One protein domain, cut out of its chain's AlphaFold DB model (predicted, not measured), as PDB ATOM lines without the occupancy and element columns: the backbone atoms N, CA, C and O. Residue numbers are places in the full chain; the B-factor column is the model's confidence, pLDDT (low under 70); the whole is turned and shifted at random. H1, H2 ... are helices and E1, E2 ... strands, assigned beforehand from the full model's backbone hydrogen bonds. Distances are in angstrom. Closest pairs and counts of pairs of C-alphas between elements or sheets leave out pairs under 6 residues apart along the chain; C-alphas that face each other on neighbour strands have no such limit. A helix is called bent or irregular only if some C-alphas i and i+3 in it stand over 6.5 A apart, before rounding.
ATOM      1  N   SER A   6     -23.963  -3.300  38.211       86.88
ATOM      2  CA  SER A   6     -24.739  -4.514  37.919       86.88
ATOM      3  C   SER A   6     -23.953  -5.723  38.406       86.88
ATOM      4  O   SER A   6     -22.781  -5.813  38.071       86.88
ATOM      5  N   PHE A   7     -24.585  -6.655  39.117       91.12
ATOM      6  CA  PHE A   7     -24.016  -7.989  39.318       91.12
ATOM      7  C   PHE A   7     -24.566  -8.930  38.249       91.12
ATOM      8  O   PHE A   7     -25.777  -8.937  38.015       91.12
ATOM      9  N   VAL A   8     -23.682  -9.687  37.609       93.69
ATOM     10  CA  VAL A   8     -24.030 -10.772  36.694       93.69
ATOM     11  C   VAL A   8     -23.551 -12.077  37.322       93.69
ATOM     12  O   VAL A   8     -22.345 -12.205  37.545       93.69
ATOM     13  N   PRO A   9     -24.459 -13.018  37.634       93.62
ATOM     14  CA  PRO A   9     -24.070 -14.327  38.135       93.62
ATOM     15  C   PRO A   9     -23.249 -15.074  37.083       93.62
ATOM     16  O   PRO A   9     -23.538 -14.985  35.890       93.62
ATOM     17  N   ASP A  10     -22.240 -15.817  37.526       93.94
ATOM     18  CA  ASP A  10     -21.426 -16.631  36.629       93.94
ATOM     19  C   ASP A  10     -22.211 -17.894  36.210       93.94
ATOM     20  O   ASP A  10     -22.614 -18.684  37.083       93.94
ATOM     21  N   PRO A  11     -22.486 -18.096  34.905       89.69
ATOM     22  CA  PRO A  11     -23.204 -19.277  34.438       89.69
ATOM     23  C   PRO A  11     -22.374 -20.560  34.557       89.69
ATOM     24  O   PRO A  11     -22.965 -21.631  34.669       89.69
ATOM     25  N   VAL A  12     -21.038 -20.469  34.573       93.06
ATOM     26  CA  VAL A  12     -20.136 -21.633  34.644       93.06
ATOM     27  C   VAL A  12     -19.643 -21.927  36.063       93.06
ATOM     28  O   VAL A  12     -18.763 -22.765  36.255       93.06
ATOM     29  N   ALA A  13     -20.219 -21.271  37.078       92.12
ATOM     30  CA  ALA A  13     -19.950 -21.602  38.473       92.12
ATOM     31  C   ALA A  13     -20.224 -23.100  38.743       92.12
ATOM     32  O   ALA A  13     -21.245 -23.621  38.275       92.12
ATOM     33  N   PRO A  14     -19.371 -23.798  39.522       94.00
ATOM     34  CA  PRO A  14     -19.607 -25.192  39.882       94.00
ATOM     35  C   PRO A  14     -20.965 -25.380  40.580       94.00
ATOM     36  O   PRO A  14     -21.385 -24.479  41.314       94.00
ATOM     37  N   PRO A  15     -21.637 -26.541  40.436       94.25
ATOM     38  CA  PRO A  15     -22.930 -26.793  41.082       94.25
ATOM     39  C   PRO A  15     -22.925 -26.558  42.599       94.25
ATOM     40  O   PRO A  15     -23.881 -26.016  43.151       94.25
ATOM     41  N   SER A  16     -21.814 -26.870  43.274       93.69
ATOM     42  CA  SER A  16     -21.620 -26.617  44.708       93.69
ATOM     43  C   SER A  16     -21.660 -25.127  45.089       93.69
ATOM     44  O   SER A  16     -21.906 -24.795  46.251       93.69
ATOM     45  N   HIS A  17     -21.473 -24.214  44.133       95.31
ATOM     46  CA  HIS A  17     -21.477 -22.763  44.330       95.31
ATOM     47  C   HIS A  17     -22.774 -22.083  43.874       95.31
ATOM     48  O   HIS A  17     -22.940 -20.890  44.140       95.31
ATOM     49  N   HIS A  18     -23.715 -22.797  43.240       94.12
ATOM     50  CA  HIS A  18     -24.962 -22.209  42.715       94.12
ATOM     51  C   HIS A  18     -25.794 -21.539  43.811       94.12
ATOM     52  O   HIS A  18     -26.141 -20.370  43.676       94.12
ATOM     53  N   GLY A  19     -26.007 -22.208  44.950       91.50
ATOM     54  CA  GLY A  19     -26.763 -21.618  46.064       91.50
ATOM     55  C   GLY A  19     -26.143 -20.317  46.592       91.50
ATOM     56  O   GLY A  19     -26.851 -19.364  46.910       91.50
ATOM     57  N   ARG A  20     -24.807 -20.229  46.617       91.06
ATOM     58  CA  ARG A  20     -24.082 -19.022  47.041       91.06
ATOM     59  C   ARG A  20     -24.144 -17.899  46.010       91.06
ATOM     60  O   ARG A  20     -24.361 -16.742  46.369       91.06
ATOM     61  N   ARG A  21     -23.994 -18.236  44.729       93.38
ATOM     62  CA  ARG A  21     -24.189 -17.306  43.611       93.38
ATOM     63  C   ARG A  21     -25.579 -16.676  43.647       93.38
ATOM     64  O   ARG A  21     -25.716 -15.462  43.462       93.38
ATOM     65  N   ASP A  22     -26.600 -17.487  43.885       92.12
ATOM     66  CA  ASP A  22     -27.990 -17.043  43.882       92.12
ATOM     67  C   ASP A  22     -28.286 -16.174  45.120       92.12
ATOM     68  O   ASP A  22     -28.939 -15.135  45.001       92.12
ATOM     69  N   GLU A  23     -27.698 -16.500  46.280       91.44
ATOM     70  CA  GLU A  23     -27.743 -15.666  47.491       91.44
ATOM     71  C   GLU A  23     -27.146 -14.265  47.245       91.44
ATOM     72  O   GLU A  23     -27.778 -13.248  47.549       91.44
ATOM     73  N   ILE A  24     -25.960 -14.184  46.630       91.06
ATOM     74  CA  ILE A  24     -25.336 -12.899  46.270       91.06
ATOM     75  C   ILE A  24     -26.212 -12.139  45.271       91.06
ATOM     76  O   ILE A  24     -26.482 -10.950  45.464       91.06
ATOM     77  N   SER A  25     -26.709 -12.817  44.234       90.69
ATOM     78  CA  SER A  25     -27.607 -12.220  43.237       90.69
ATOM     79  C   SER A  25     -28.835 -11.581  43.894       90.69
ATOM     80  O   SER A  25     -29.192 -10.439  43.574       90.69
ATOM     81  N   ALA A  26     -29.439 -12.268  44.867       90.19
ATOM     82  CA  ALA A  26     -30.577 -11.767  45.628       90.19
ATOM     83  C   ALA A  26     -30.231 -10.494  46.420       90.19
ATOM     84  O   ALA A  26     -31.006  -9.534  46.397       90.19
ATOM     85  N   LEU A  27     -29.053 -10.416  47.050       88.69
ATOM     86  CA  LEU A  27     -28.615  -9.218  47.786       88.69
ATOM     87  C   LEU A  27     -28.461  -7.989  46.878       88.69
ATOM     88  O   LEU A  27     -28.894  -6.886  47.238       88.69
ATOM     89  N   PHE A  28     -27.912  -8.162  45.672       87.62
ATOM     90  CA  PHE A  28     -27.872  -7.087  44.674       87.62
ATOM     91  C   PHE A  28     -29.280  -6.678  44.215       87.62
ATOM     92  O   PHE A  28     -29.546  -5.483  44.028       87.62
ATOM     93  N   GLY A  29     -30.196  -7.644  44.081       85.81
ATOM     94  CA  GLY A  29     -31.616  -7.414  43.803       85.81
ATOM     95  C   GLY A  29     -32.310  -6.582  44.886       85.81
ATOM     96  O   GLY A  29     -32.927  -5.559  44.575       85.81
ATOM     97  N   ILE A  30     -32.136  -6.948  46.159       86.31
ATOM     98  CA  ILE A  30     -32.665  -6.216  47.319       86.31
ATOM     99  C   ILE A  30     -32.138  -4.778  47.325       86.31
ATOM    100  O   ILE A  30     -32.920  -3.830  47.390       86.31
ATOM    101  N   ASN A  31     -30.826  -4.584  47.159       84.12
ATOM    102  CA  ASN A  31     -30.227  -3.249  47.109       84.12
ATOM    103  C   ASN A  31     -30.792  -2.391  45.957       84.12
ATOM    104  O   ASN A  31     -31.103  -1.211  46.135       84.12
ATOM    105  N   LYS A  32     -30.975  -2.980  44.766       83.19
ATOM    106  CA  LYS A  32     -31.631  -2.319  43.624       83.19
ATOM    107  C   LYS A  32     -33.071  -1.913  43.955       83.19
ATOM    108  O   LYS A  32     -33.451  -0.789  43.623       83.19
ATOM    109  N   ASN A  33     -33.840  -2.780  44.606       84.25
ATOM    110  CA  ASN A  33     -35.233  -2.513  44.963       84.25
ATOM    111  C   ASN A  33     -35.361  -1.446  46.058       84.25
ATOM    112  O   ASN A  33     -36.192  -0.554  45.913       84.25
ATOM    113  N   MET A  34     -34.486  -1.440  47.070       83.25
ATOM    114  CA  MET A  34     -34.449  -0.371  48.078       83.25
ATOM    115  C   MET A  34     -34.214   1.007  47.444       83.25
ATOM    116  O   MET A  34     -34.938   1.956  47.731       83.25
ATOM    117  N   ARG A  35     -33.268   1.118  46.498       80.69
ATOM    118  CA  ARG A  35     -33.025   2.383  45.773       80.69
ATOM    119  C   ARG A  35     -34.239   2.846  44.964       80.69
ATOM    120  O   ARG A  35     -34.518   4.041  44.908       80.69
ATOM    121  N   LYS A  36     -34.964   1.915  44.332       82.19
ATOM    122  CA  LYS A  36     -36.222   2.232  43.636       82.19
ATOM    123  C   LYS A  36     -37.283   2.727  44.618       82.19
ATOM    124  O   LYS A  36     -37.893   3.752  44.348       82.19
ATOM    125  N   ARG A  37     -37.449   2.047  45.754       85.12
ATOM    126  CA  ARG A  37     -38.401   2.424  46.802       85.12
ATOM    127  C   ARG A  37     -38.142   3.838  47.325       85.12
ATOM    128  O   ARG A  37     -39.054   4.651  47.265       85.12
ATOM    129  N   HIS A  38     -36.898   4.170  47.680       84.12
ATOM    130  CA  HIS A  38     -36.536   5.528  48.119       84.12
ATOM    131  C   HIS A  38     -36.849   6.587  47.048       84.12
ATOM    132  O   HIS A  38     -37.270   7.698  47.355       84.12
ATOM    133  N   SER A  39     -36.652   6.249  45.768       81.81
ATOM    134  CA  SER A  39     -37.006   7.140  44.659       81.81
ATOM    135  C   SER A  39     -38.515   7.364  44.544       81.81
ATOM    136  O   SER A  39     -38.910   8.454  44.141       81.81
ATOM    137  N   THR A  40     -39.335   6.352  44.827       85.25
ATOM    138  CA  THR A  40     -40.801   6.461  44.819       85.25
ATOM    139  C   THR A  40     -41.297   7.239  46.034       85.25
ATOM    140  O   THR A  40     -42.116   8.137  45.885       85.25
ATOM    141  N   GLU A  41     -40.760   6.954  47.220       87.44
ATOM    142  CA  GLU A  41     -41.090   7.668  48.460       87.44
ATOM    143  C   GLU A  41     -40.788   9.167  48.338       87.44
ATOM    144  O   GLU A  41     -41.626   9.985  48.703       87.44
ATOM    145  N   ALA A  42     -39.660   9.541  47.723       86.56
ATOM    146  CA  ALA A  42     -39.343  10.944  47.448       86.56
ATOM    147  C   ALA A  42     -40.344  11.621  46.499       86.56
ATOM    148  O   ALA A  42     -40.683  12.784  46.697       86.56
ATOM    149  N   ALA A  43     -40.823  10.910  45.473       85.69
ATOM    150  CA  ALA A  43     -41.830  11.446  44.558       85.69
ATOM    151  C   ALA A  43     -43.188  11.635  45.255       85.69
ATOM    152  O   ALA A  43     -43.841  12.656  45.055       85.69
ATOM    153  N   ASN A  44     -43.581  10.690  46.113       87.69
ATOM    154  CA  ASN A  44     -44.807  10.789  46.905       87.69
ATOM    155  C   ASN A  44     -44.731  11.945  47.912       87.69
ATOM    156  O   ASN A  44     -45.669  12.734  48.003       87.69
ATOM    157  N   ALA A  45     -43.603  12.081  48.616       88.75
ATOM    158  CA  ALA A  45     -43.368  13.183  49.545       88.75
ATOM    159  C   ALA A  45     -43.398  14.541  48.828       88.75
ATOM    160  O   ALA A  45     -43.998  15.489  49.327       88.75
ATOM    161  N   LEU A  46     -42.813  14.633  47.627       90.06
ATOM    162  CA  LEU A  46     -42.909  15.842  46.816       90.06
ATOM    163  C   LEU A  46     -44.369  16.187  46.495       90.06
ATOM    164  O   LEU A  46     -44.770  17.328  46.691       90.06
ATOM    165  N   ALA A  47     -45.163  15.220  46.029       86.94
ATOM    166  CA  ALA A  47     -46.567  15.454  45.693       86.94
ATOM    167  C   ALA A  47     -47.381  15.941  46.905       86.94
ATOM    168  O   ALA A  47     -48.161  16.881  46.777       86.94
ATOM    169  N   GLN A  48     -47.160  15.350  48.083       87.94
ATOM    170  CA  GLN A  48     -47.798  15.779  49.333       87.94
ATOM    171  C   GLN A  48     -47.394  17.205  49.719       87.94
ATOM    172  O   GLN A  48     -48.258  18.026  50.012       87.94
ATOM    173  N   ASN A  49     -46.099  17.522  49.658       88.19
ATOM    174  CA  ASN A  49     -45.597  18.852  49.995       88.19
ATOM    175  C   ASN A  49     -46.118  19.926  49.033       88.19
ATOM    176  O   ASN A  49     -46.467  21.017  49.471       88.19
ATOM    177  N   LEU A  50     -46.209  19.623  47.734       87.31
ATOM    178  CA  LEU A  50     -46.753  20.552  46.740       87.31
ATOM    179  C   LEU A  50     -48.260  20.784  46.909       87.31
ATOM    180  O   LEU A  50     -48.732  21.867  46.584       87.31
ATOM    181  N   ALA A  51     -49.008  19.810  47.435       86.12
ATOM    182  CA  ALA A  51     -50.444  19.954  47.678       86.12
ATOM    183  C   ALA A  51     -50.773  20.953  48.802       86.12
ATOM    184  O   ALA A  51     -51.869  21.507  48.821       86.12
ATOM    185  N   VAL A  52     -49.836  21.184  49.726       88.00
ATOM    186  CA  VAL A  52     -49.999  22.099  50.871       88.00
ATOM    187  C   VAL A  52     -49.085  23.324  50.796       88.00
ATOM    188  O   VAL A  52     -49.055  24.130  51.724       88.00
ATOM    189  N   ALA A  53     -48.311  23.472  49.718       85.81
ATOM    190  CA  ALA A  53     -47.377  24.578  49.570       85.81
ATOM    191  C   ALA A  53     -48.138  25.901  49.402       85.81
ATOM    192  O   ALA A  53     -48.844  26.104  48.418       85.81
ATOM    193  N   ALA A  54     -47.967  26.806  50.368       82.88
ATOM    194  CA  ALA A  54     -48.661  28.093  50.394       82.88
ATOM    195  C   ALA A  54     -48.010  29.155  49.492       82.88
ATOM    196  O   ALA A  54     -48.673  30.102  49.073       82.88
ATOM    197  N   ASP A  55     -46.717  29.009  49.195       85.44
ATOM    198  CA  ASP A  55     -45.946  29.989  48.438       85.44
ATOM    199  C   ASP A  55     -44.828  29.353  47.594       85.44
ATOM    200  O   ASP A  55     -44.582  28.142  47.593       85.44
ATOM    201  N   PHE A  56     -44.131  30.209  46.848       82.50
ATOM    202  CA  PHE A  56     -43.037  29.822  45.966       82.50
ATOM    203  C   PHE A  56     -41.821  29.250  46.716       82.50
ATOM    204  O   PHE A  56     -41.161  28.340  46.211       82.50
ATOM    205  N   ASN A  57     -41.536  29.723  47.931       84.00
ATOM    206  CA  ASN A  57     -40.400  29.257  48.727       84.00
ATOM    207  C   ASN A  57     -40.635  27.832  49.245       84.00
ATOM    208  O   ASN A  57     -39.727  26.993  49.198       84.00
ATOM    209  N   ALA A  58     -41.862  27.524  49.666       85.69
ATOM    210  CA  ALA A  58     -42.277  26.183  50.059       85.69
ATOM    211  C   ALA A  58     -42.145  25.194  48.888       85.69
ATOM    212  O   ALA A  58     -41.569  24.113  49.048       85.69
ATOM    213  N   ILE A  59     -42.577  25.592  47.683       87.06
ATOM    214  CA  ILE A  59     -42.400  24.800  46.454       87.06
ATOM    215  C   ILE A  59     -40.911  24.538  46.190       87.06
ATOM    216  O   ILE A  59     -40.508  23.393  45.971       87.06
ATOM    217  N   HIS A  60     -40.076  25.577  46.247       86.31
ATOM    218  CA  HIS A  60     -38.640  25.462  45.996       86.31
ATOM    219  C   HIS A  60     -37.925  24.553  47.000       86.31
ATOM    220  O   HIS A  60     -37.034  23.792  46.605       86.31
ATOM    221  N   THR A  61     -38.337  24.591  48.266       87.00
ATOM    222  CA  THR A  61     -37.814  23.735  49.339       87.00
ATOM    223  C   THR A  61     -38.207  22.272  49.130       87.00
ATOM    224  O   THR A  61     -37.370  21.368  49.246       87.00
ATOM    225  N   ALA A  62     -39.463  22.017  48.753       89.00
ATOM    226  CA  ALA A  62     -39.945  20.676  48.434       89.00
ATOM    227  C   ALA A  62     -39.202  20.085  47.224       89.00
ATOM    228  O   ALA A  62     -38.733  18.943  47.271       89.00
ATOM    229  N   LEU A  63     -39.018  20.887  46.170       89.50
ATOM    230  CA  LEU A  63     -38.232  20.517  44.993       89.50
ATOM    231  C   LEU A  63     -36.774  20.220  45.342       89.50
ATOM    232  O   LEU A  63     -36.237  19.206  44.902       89.50
ATOM    233  N   HIS A  64     -36.139  21.056  46.164       88.38
ATOM    234  CA  HIS A  64     -34.753  20.841  46.580       88.38
ATOM    235  C   HIS A  64     -34.582  19.540  47.363       88.38
ATOM    236  O   HIS A  64     -33.670  18.758  47.096       88.38
ATOM    237  N   THR A  65     -35.510  19.247  48.273       87.62
ATOM    238  CA  THR A  65     -35.523  17.984  49.024       87.62
ATOM    239  C   THR A  65     -35.623  16.780  48.082       87.62
ATOM    240  O   THR A  65     -34.857  15.821  48.203       87.62
ATOM    241  N   TYR A  66     -36.517  16.852  47.094       88.75
ATOM    242  CA  TYR A  66     -36.665  15.834  46.054       88.75
ATOM    243  C   TYR A  66     -35.375  15.643  45.229       88.75
ATOM    244  O   TYR A  66     -34.917  14.512  45.029       88.75
ATOM    245  N   GLU A  67     -34.746  16.741  44.802       88.75
ATOM    246  CA  GLU A  67     -33.488  16.746  44.047       88.75
ATOM    247  C   GLU A  67     -32.357  16.058  44.835       88.75
ATOM    248  O   GLU A  67     -31.675  15.173  44.300       88.75
ATOM    249  N   LYS A  68     -32.208  16.375  46.131       86.75
ATOM    250  CA  LYS A  68     -31.181  15.778  47.002       86.75
ATOM    251  C   LYS A  68     -31.294  14.262  47.101       86.75
ATOM    252  O   LYS A  68     -30.279  13.558  47.039       86.75
ATOM    253  N   VAL A  69     -32.510  13.726  47.227       84.38
ATOM    254  CA  VAL A  69     -32.715  12.271  47.297       84.38
ATOM    255  C   VAL A  69     -32.249  11.590  46.008       84.38
ATOM    256  O   VAL A  69     -31.668  10.502  46.044       84.38
ATOM    257  N   HIS A  70     -32.457  12.224  44.855       82.00
ATOM    258  CA  HIS A  70     -32.069  11.663  43.564       82.00
ATOM    259  C   HIS A  70     -30.579  11.751  43.260       82.00
ATOM    260  O   HIS A  70     -30.036  10.797  42.697       82.00
ATOM    261  N   LEU A  71     -29.910  12.817  43.691       80.38
ATOM    262  CA  LEU A  71     -28.450  12.912  43.649       80.38
ATOM    263  C   LEU A  71     -27.787  11.858  44.552       80.38
ATOM    264  O   LEU A  71     -26.792  11.239  44.176       80.38
ATOM    265  N   ASN A  72     -28.411  11.542  45.690       74.12
ATOM    266  CA  ASN A  72     -27.979  10.468  46.587       74.12
ATOM    267  C   ASN A  72     -28.474   9.062  46.186       74.12
ATOM    268  O   ASN A  72     -28.207   8.091  46.893       74.12
ATOM    269  N   GLY A  73     -29.166   8.900  45.055       61.69
ATOM    270  CA  GLY A  73     -29.865   7.660  44.689       61.69
ATOM    271  C   GLY A  73     -29.001   6.495  44.170       61.69
ATOM    272  O   GLY A  73     -29.543   5.426  43.879       61.69
ATOM    273  N   GLY A  74     -27.681   6.661  44.013       63.12
ATOM    274  CA  GLY A  74     -26.780   5.593  43.545       63.12
ATOM    275  C   GLY A  74     -26.448   4.542  44.618       63.12
ATOM    276  O   GLY A  74     -26.858   4.654  45.776       63.12
ATOM    277  N   GLY A  75     -25.713   3.489  44.245       66.31
ATOM    278  CA  GLY A  75     -25.156   2.544  45.219       66.31
ATOM    279  C   GLY A  75     -23.774   2.985  45.687       66.31
ATOM    280  O   GLY A  75     -23.003   3.528  44.910       66.31
ATOM    281  N   ASN A  76     -23.445   2.752  46.951       78.75
ATOM    282  CA  ASN A  76     -22.077   2.924  47.431       78.75
ATOM    283  C   ASN A  76     -21.388   1.560  47.322       78.75
ATOM    284  O   ASN A  76     -21.595   0.704  48.185       78.75
ATOM    285  N   TRP A  77     -20.663   1.338  46.219       84.31
ATOM    286  CA  TRP A  77     -19.988   0.065  45.968       84.31
ATOM    287  C   TRP A  77     -19.001  -0.295  47.085       84.31
ATOM    288  O   TRP A  77     -19.156  -1.386  47.627       84.31
ATOM    289  N   PRO A  78     -18.095   0.600  47.531       86.81
ATOM    290  CA  PRO A  78     -17.214   0.313  48.665       86.81
ATOM    291  C   PRO A  78     -17.963  -0.145  49.925       86.81
ATOM    292  O   PRO A  78     -17.597  -1.148  50.536       86.81
ATOM    293  N   ARG A  79     -19.070   0.524  50.279       85.69
ATOM    294  CA  ARG A  79     -19.901   0.144  51.435       85.69
ATOM    295  C   ARG A  79     -20.571  -1.216  51.246       85.69
ATOM    296  O   ARG A  79     -20.618  -1.998  52.192       85.69
ATOM    297  N   LEU A  80     -21.101  -1.505  50.055       86.44
ATOM    298  CA  LEU A  80     -21.713  -2.805  49.763       86.44
ATOM    299  C   LEU A  80     -20.662  -3.923  49.767       86.44
ATOM    300  O   LEU A  80     -20.890  -4.949  50.398       86.44
ATOM    301  N   LYS A  81     -19.512  -3.707  49.119       90.38
ATOM    302  CA  LYS A  81     -18.369  -4.626  49.104       90.38
ATOM    303  C   LYS A  81     -17.921  -4.953  50.529       90.38
ATOM    304  O   LYS A  81     -17.839  -6.125  50.876       90.38
ATOM    305  N   GLY A  82     -17.727  -3.937  51.375       90.94
ATOM    306  CA  GLY A  82     -17.373  -4.120  52.786       90.94
ATOM    307  C   GLY A  82     -18.423  -4.910  53.573       90.94
ATOM    308  O   GLY A  82     -18.077  -5.843  54.292       90.94
ATOM    309  N   ALA A  83     -19.712  -4.603  53.391       89.88
ATOM    310  CA  ALA A  83     -20.796  -5.339  54.045       89.88
ATOM    311  C   ALA A  83     -20.867  -6.812  53.603       89.88
ATOM    312  O   ALA A  83     -21.106  -7.693  54.427       89.88
ATOM    313  N   LEU A  84     -20.636  -7.091  52.315       92.06
ATOM    314  CA  LEU A  84     -20.583  -8.454  51.786       92.06
ATOM    315  C   LEU A  84     -19.367  -9.216  52.329       92.06
ATOM    316  O   LEU A  84     -19.524 -10.335  52.806       92.06
ATOM    317  N   LEU A  85     -18.179  -8.605  52.325       94.06
ATOM    318  CA  LEU A  85     -16.962  -9.213  52.874       94.06
ATOM    319  C   LEU A  85     -17.083  -9.509  54.374       94.06
ATOM    320  O   LEU A  85     -16.566 -10.522  54.837       94.06
ATOM    321  N   LEU A  86     -17.797  -8.667  55.126       93.75
ATOM    322  CA  LEU A  86     -18.087  -8.917  56.537       93.75
ATOM    323  C   LEU A  86     -19.069 -10.084  56.720       93.75
ATOM    324  O   LEU A  86     -18.829 -10.957  57.551       93.75
ATOM    325  N   ARG A  87     -20.154 -10.119  55.935       93.12
ATOM    326  CA  ARG A  87     -21.172 -11.184  55.991       93.12
ATOM    327  C   ARG A  87     -20.608 -12.557  55.615       93.12
ATOM    328  O   ARG A  87     -21.018 -13.556  56.194       93.12
ATOM    329  N   TYR A  88     -19.678 -12.601  54.666       92.69
ATOM    330  CA  TYR A  88     -19.067 -13.824  54.134       92.69
ATOM    331  C   TYR A  88     -17.566 -13.885  54.447       92.69
ATOM    332  O   TYR A  88     -16.741 -14.227  53.592       92.69
ATOM    333  N   ARG A  89     -17.195 -13.517  55.677       92.31
ATOM    334  CA  ARG A  89     -15.798 -13.402  56.103       92.31
ATOM    335  C   ARG A  89     -15.024 -14.700  55.855       92.31
ATOM    336  O   ARG A  89     -15.450 -15.773  56.268       92.31
ATOM    337  N   GLY A  90     -13.879 -14.587  55.182       89.00
ATOM    338  CA  GLY A  90     -12.988 -15.715  54.882       89.00
ATOM    339  C   GLY A  90     -13.464 -16.648  53.760       89.00
ATOM    340  O   GLY A  90     -12.715 -17.540  53.369       89.00
ATOM    341  N   VAL A  91     -14.669 -16.442  53.217       94.25
ATOM    342  CA  VAL A  91     -15.235 -17.284  52.147       94.25
ATOM    343  C   VAL A  91     -15.624 -16.510  50.892       94.25
ATOM    344  O   VAL A  91     -15.839 -17.142  49.865       94.25
ATOM    345  N   LEU A  92     -15.705 -15.181  50.945       95.31
ATOM    346  CA  LEU A  92     -15.922 -14.305  49.793       95.31
ATOM    347  C   LEU A  92     -14.695 -13.425  49.577       95.31
ATOM    348  O   LEU A  92     -14.185 -12.825  50.525       95.31
ATOM    349  N   ASP A  93     -14.281 -13.291  48.325       94.81
ATOM    350  CA  ASP A  93     -13.259 -12.342  47.911       94.81
ATOM    351  C   ASP A  93     -13.621 -11.677  46.577       94.81
ATOM    352  O   ASP A  93     -14.427 -12.184  45.794       94.81
ATOM    353  N   PHE A  94     -13.047 -10.497  46.350       94.56
ATOM    354  CA  PHE A  94     -13.246  -9.718  45.133       94.56
ATOM    355  C   PHE A  94     -11.899  -9.422  44.491       94.56
ATOM    356  O   PHE A  94     -11.004  -8.905  45.162       94.56
ATOM    357  N   VAL A  95     -11.791  -9.682  43.192       94.81
ATOM    358  CA  VAL A  95     -10.643  -9.293  42.370       94.81
ATOM    359  C   VAL A  95     -11.078  -8.116  41.508       94.81
ATOM    360  O   VAL A  95     -11.899  -8.268  40.605       94.81
ATOM    361  N   ASP A  96     -10.584  -6.921  41.830       90.75
ATOM    362  CA  ASP A  96     -10.982  -5.704  41.128       90.75
ATOM    363  C   ASP A  96     -10.253  -5.601  39.779       90.75
ATOM    364  O   ASP A  96      -9.033  -5.471  39.724       90.75
ATOM    365  N   ASN A  97     -11.022  -5.608  38.693       87.00
ATOM    366  CA  ASN A  97     -10.563  -5.400  37.320       87.00
ATOM    367  C   ASN A  97     -10.889  -3.953  36.918       87.00
ATOM    368  O   ASN A  97     -11.770  -3.669  36.095       87.00
ATOM    369  N   LEU A  98     -10.245  -3.014  37.612       77.50
ATOM    370  CA  LEU A  98     -10.539  -1.590  37.480       77.50
ATOM    371  C   LEU A  98     -10.231  -1.068  36.065       77.50
ATOM    372  O   LEU A  98      -9.297  -1.548  35.425       77.50
ATOM    373  N   PRO A  99     -10.988  -0.065  35.580       76.12
ATOM    374  CA  PRO A  99     -12.061   0.654  36.282       76.12
ATOM    375  C   PRO A  99     -13.472   0.071  36.056       76.12
ATOM    376  O   PRO A  99     -14.453   0.624  36.552       76.12
ATOM    377  N   HIS A 100     -13.609  -1.019  35.296       85.56
ATOM    378  CA  HIS A 100     -14.896  -1.405  34.707       85.56
ATOM    379  C   HIS A 100     -15.599  -2.570  35.396       85.56
ATOM    380  O   HIS A 100     -16.827  -2.672  35.290       85.56
ATOM    381  N   SER A 101     -14.877  -3.428  36.119       91.44
ATOM    382  CA  SER A 101     -15.499  -4.560  36.799       91.44
ATOM    383  C   SER A 101     -14.746  -5.042  38.041       91.44
ATOM    384  O   SER A 101     -13.654  -4.589  38.366       91.44
ATOM    385  N   SER A 102     -15.383  -5.933  38.793       94.31
ATOM    386  CA  SER A 102     -14.818  -6.645  39.935       94.31
ATOM    387  C   SER A 102     -15.386  -8.058  39.936       94.31
ATOM    388  O   SER A 102     -16.605  -8.247  39.969       94.31
ATOM    389  N   ASP A 103     -14.509  -9.047  39.845       95.62
ATOM    390  CA  ASP A 103     -14.883 -10.451  39.850       95.62
ATOM    391  C   ASP A 103     -15.106 -10.929  41.282       95.62
ATOM    392  O   ASP A 103     -14.311 -10.669  42.182       95.62
ATOM    393  N   CYS A 104     -16.210 -11.636  41.488       95.88
ATOM    394  CA  CYS A 104     -16.666 -12.134  42.773       95.88
ATOM    395  C   CYS A 104     -16.354 -13.627  42.873       95.88
ATOM    396  O   CYS A 104     -16.846 -14.418  42.060       95.88
ATOM    397  N   PHE A 105     -15.567 -14.019  43.871       96.81
ATOM    398  CA  PHE A 105     -15.163 -15.401  44.103       96.81
ATOM    399  C   PHE A 105     -15.651 -15.888  45.459       96.81
ATOM    400  O   PHE A 105     -15.621 -15.156  46.445       96.81
ATOM    401  N   MET A 106     -16.081 -17.147  45.517       95.81
ATOM    402  CA  MET A 106     -16.474 -17.783  46.766       95.81
ATOM    403  C   MET A 106     -15.787 -19.120  46.995       95.81
ATOM    404  O   MET A 106     -15.569 -19.897  46.064       95.81
ATOM    405  N   ARG A 107     -15.496 -19.403  48.266       95.44
ATOM    406  CA  ARG A 107     -14.967 -20.676  48.745       95.44
ATOM    407  C   ARG A 107     -16.087 -21.532  49.341       95.44
ATOM    408  O   ARG A 107     -16.722 -21.132  50.312       95.44
ATOM    409  N   VAL A 108     -16.302 -22.719  48.777       92.56
ATOM    410  CA  VAL A 108     -17.254 -23.729  49.272       92.56
ATOM    411  C   VAL A 108     -16.520 -25.061  49.357       92.56
ATOM    412  O   VAL A 108     -15.892 -25.472  48.385       92.56
ATOM    413  N   GLY A 109     -16.532 -25.705  50.529       88.38
ATOM    414  CA  GLY A 109     -15.798 -26.962  50.742       88.38
ATOM    415  C   GLY A 109     -14.296 -26.844  50.448       88.38
ATOM    416  O   GLY A 109     -13.705 -27.750  49.877       88.38
ATOM    417  N   GLY A 110     -13.688 -25.688  50.737       88.56
ATOM    418  CA  GLY A 110     -12.280 -25.414  50.426       88.56
ATOM    419  C   GLY A 110     -12.001 -24.993  48.977       88.56
ATOM    420  O   GLY A 110     -10.956 -24.396  48.727       88.56
ATOM    421  N   ILE A 111     -12.937 -25.180  48.041       92.50
ATOM    422  CA  ILE A 111     -12.763 -24.856  46.617       92.50
ATOM    423  C   ILE A 111     -13.192 -23.415  46.345       92.50
ATOM    424  O   ILE A 111     -14.343 -23.044  46.591       92.50
ATOM    425  N   ARG A 112     -12.277 -22.604  45.807       95.12
ATOM    426  CA  ARG A 112     -12.549 -21.230  45.364       95.12
ATOM    427  C   ARG A 112     -13.000 -21.232  43.903       95.12
ATOM    428  O   ARG A 112     -12.260 -21.707  43.050       95.12
ATOM    429  N   ALA A 113     -14.162 -20.655  43.616       96.25
ATOM    430  CA  ALA A 113     -14.677 -20.500  42.257       96.25
ATOM    431  C   ALA A 113     -15.303 -19.117  42.049       96.25
ATOM    432  O   ALA A 113     -15.766 -18.486  43.003       96.25
ATOM    433  N   LYS A 114     -15.309 -18.644  40.799       96.88
ATOM    434  CA  LYS A 114     -15.998 -17.410  40.419       96.88
ATOM    435  C   LYS A 114     -17.505 -17.641  40.487       96.88
ATOM    436  O   LYS A 114     -18.014 -18.629  39.968       96.88
ATOM    437  N   VAL A 115     -18.208 -16.740  41.160       96.19
ATOM    438  CA  VAL A 115     -19.673 -16.776  41.290       96.19
ATOM    439  C   VAL A 115     -20.344 -15.625  40.553       96.19
ATOM    440  O   VAL A 115     -21.552 -15.646  40.351       96.19
ATOM    441  N   GLY A 116     -19.594 -14.623  40.107       95.62
ATOM    442  CA  GLY A 116     -20.124 -13.599  39.216       95.62
ATOM    443  C   GLY A 116     -19.178 -12.434  39.016       95.62
ATOM    444  O   GLY A 116     -18.050 -12.432  39.505       95.62
ATOM    445  N   THR A 117     -19.678 -11.418  38.325       95.19
ATOM    446  CA  THR A 117     -18.946 -10.188  38.024       95.19
ATOM    447  C   THR A 117     -19.810  -8.984  38.361       95.19
ATOM    448  O   THR A 117     -20.978  -8.906  37.973       95.19
ATOM    449  N   VAL A 118     -19.236  -8.011  39.061       93.00
ATOM    450  CA  VAL A 118     -19.825  -6.686  39.253       93.00
ATOM    451  C   VAL A 118     -19.276  -5.765  38.172       93.00
ATOM    452  O   VAL A 118     -18.076  -5.554  38.112       93.00
ATOM    453  N   PHE A 119     -20.135  -5.197  37.332       92.12
ATOM    454  CA  PHE A 119     -19.759  -4.205  36.321       92.12
ATOM    455  C   PHE A 119     -20.107  -2.790  36.792       92.12
ATOM    456  O   PHE A 119     -21.199  -2.576  37.334       92.12
ATOM    457  N   PHE A 120     -19.232  -1.817  36.530       87.88
ATOM    458  CA  PHE A 120     -19.348  -0.416  36.954       87.88
ATOM    459  C   PHE A 120     -19.538   0.537  35.773       87.88
ATOM    460  O   PHE A 120     -19.079   0.273  34.663       87.88
ATOM    461  N   GLY A 121     -20.212   1.667  36.020       85.88
ATOM    462  CA  GLY A 121     -20.247   2.795  35.081       85.88
ATOM    463  C   GLY A 121     -20.714   2.390  33.681       85.88
ATOM    464  O   GLY A 121     -21.806   1.823  33.545       85.88
TER     465      GLY A 121
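Overview. This is residues 6 to 121 of the 438 residues of an uncharacterized protein of Variovorax guangxiensis (UniProt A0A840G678). A small, strongly twisted sheet of four strands has helices over one face, the first part of the long helix H1 and the short H3, while the rest of H1 runs far beyond the sheet and H2 folds back beside it. This long helical hairpin of H1 and H2 makes the longest axis, with the sheet and H3 at one end. The printed part has 116 residues, with three named helices and four named strands in the order E1 H1 H2 H3 E2 E3 E4; the sheet runs E1 E4 E3 E2, all antiparallel, and the class is mixed, helices and strands. The whole is loose, with a radius of gyration of the C-alphas of 19.5 A and spans of 65 by 26 by 23 A.

Along the chain. E1, residues 6 to 9, begins with C-alpha 6 at (-24.739, -4.514, 37.919) and is 9.8 A long. H1, residues 15 to 51, is 54.6 A long and ends with C-alpha 51 at (-50.444, 19.954, 47.678); it is irregular, with C-alphas 16 and 19 7.3 A apart. H2, residues 56 to 71, is 22.5 A long, and H3, residues 77 to 87, 15.1 A. E2, residues 92 to 97, is 16.2 A long, E3, residues 101 to 108, 22.9 A, and E4, residues 111 to 120, 27.1 A, ending with C-alpha 120 at (-19.348, -0.416, 36.954).

Arrangement. E2, E3 and E4 form a meander, each strand the antiparallel neighbour of the one before; E2 and E3, and E3 and E4, are hairpins. N 95 and O 103 are 2.9 A apart between E2 and E3, and N 102 and O 118 2.8 A between E3 and E4, both within hydrogen-bond range. E1, an edge strand, is antiparallel to E4, with N 8 and O 117 at 2.8 A, within that range. H1 and H3 are on the same face of the sheet, which makes two layers, helices on one face of a sheet. H1 lies over E4, at a height over the sheet of 12.2 A, and runs along the strands at 16 degrees to E4 on the local plane; its closest C-alpha pair with E4 is Arg 21 and Val 115, 5.1 A. H3 lies over E2 at a height of 9.2 A, and its closest C-alpha pair with E2 is Leu 85 and Leu 92, 6.0 A. H1 and H3 are near each other, with 5 pairs of C-alphas within 10 A. H1 touches H2 with its residues 38 to 50 alone, at a shallow tilt of 7 degrees, opposite ways; the closest C-alphas are those of Ala 42 and Tyr 66, 5.7 A. H2 is not on the sheet, and H2 and H3 are apart. In H2 and H3 every O i to N i+4 pair is within hydrogen-bond range; in H1 31 of 33 are.

Size, cuts and confidence. The two C-alphas farthest apart are those of Asp 55 and Gly 110, 64.9 A. The printed part has no cut, and the links between its named elements are tight. The mean pLDDT of the printed part is 88.4, and residues 73 to 75 are under 70.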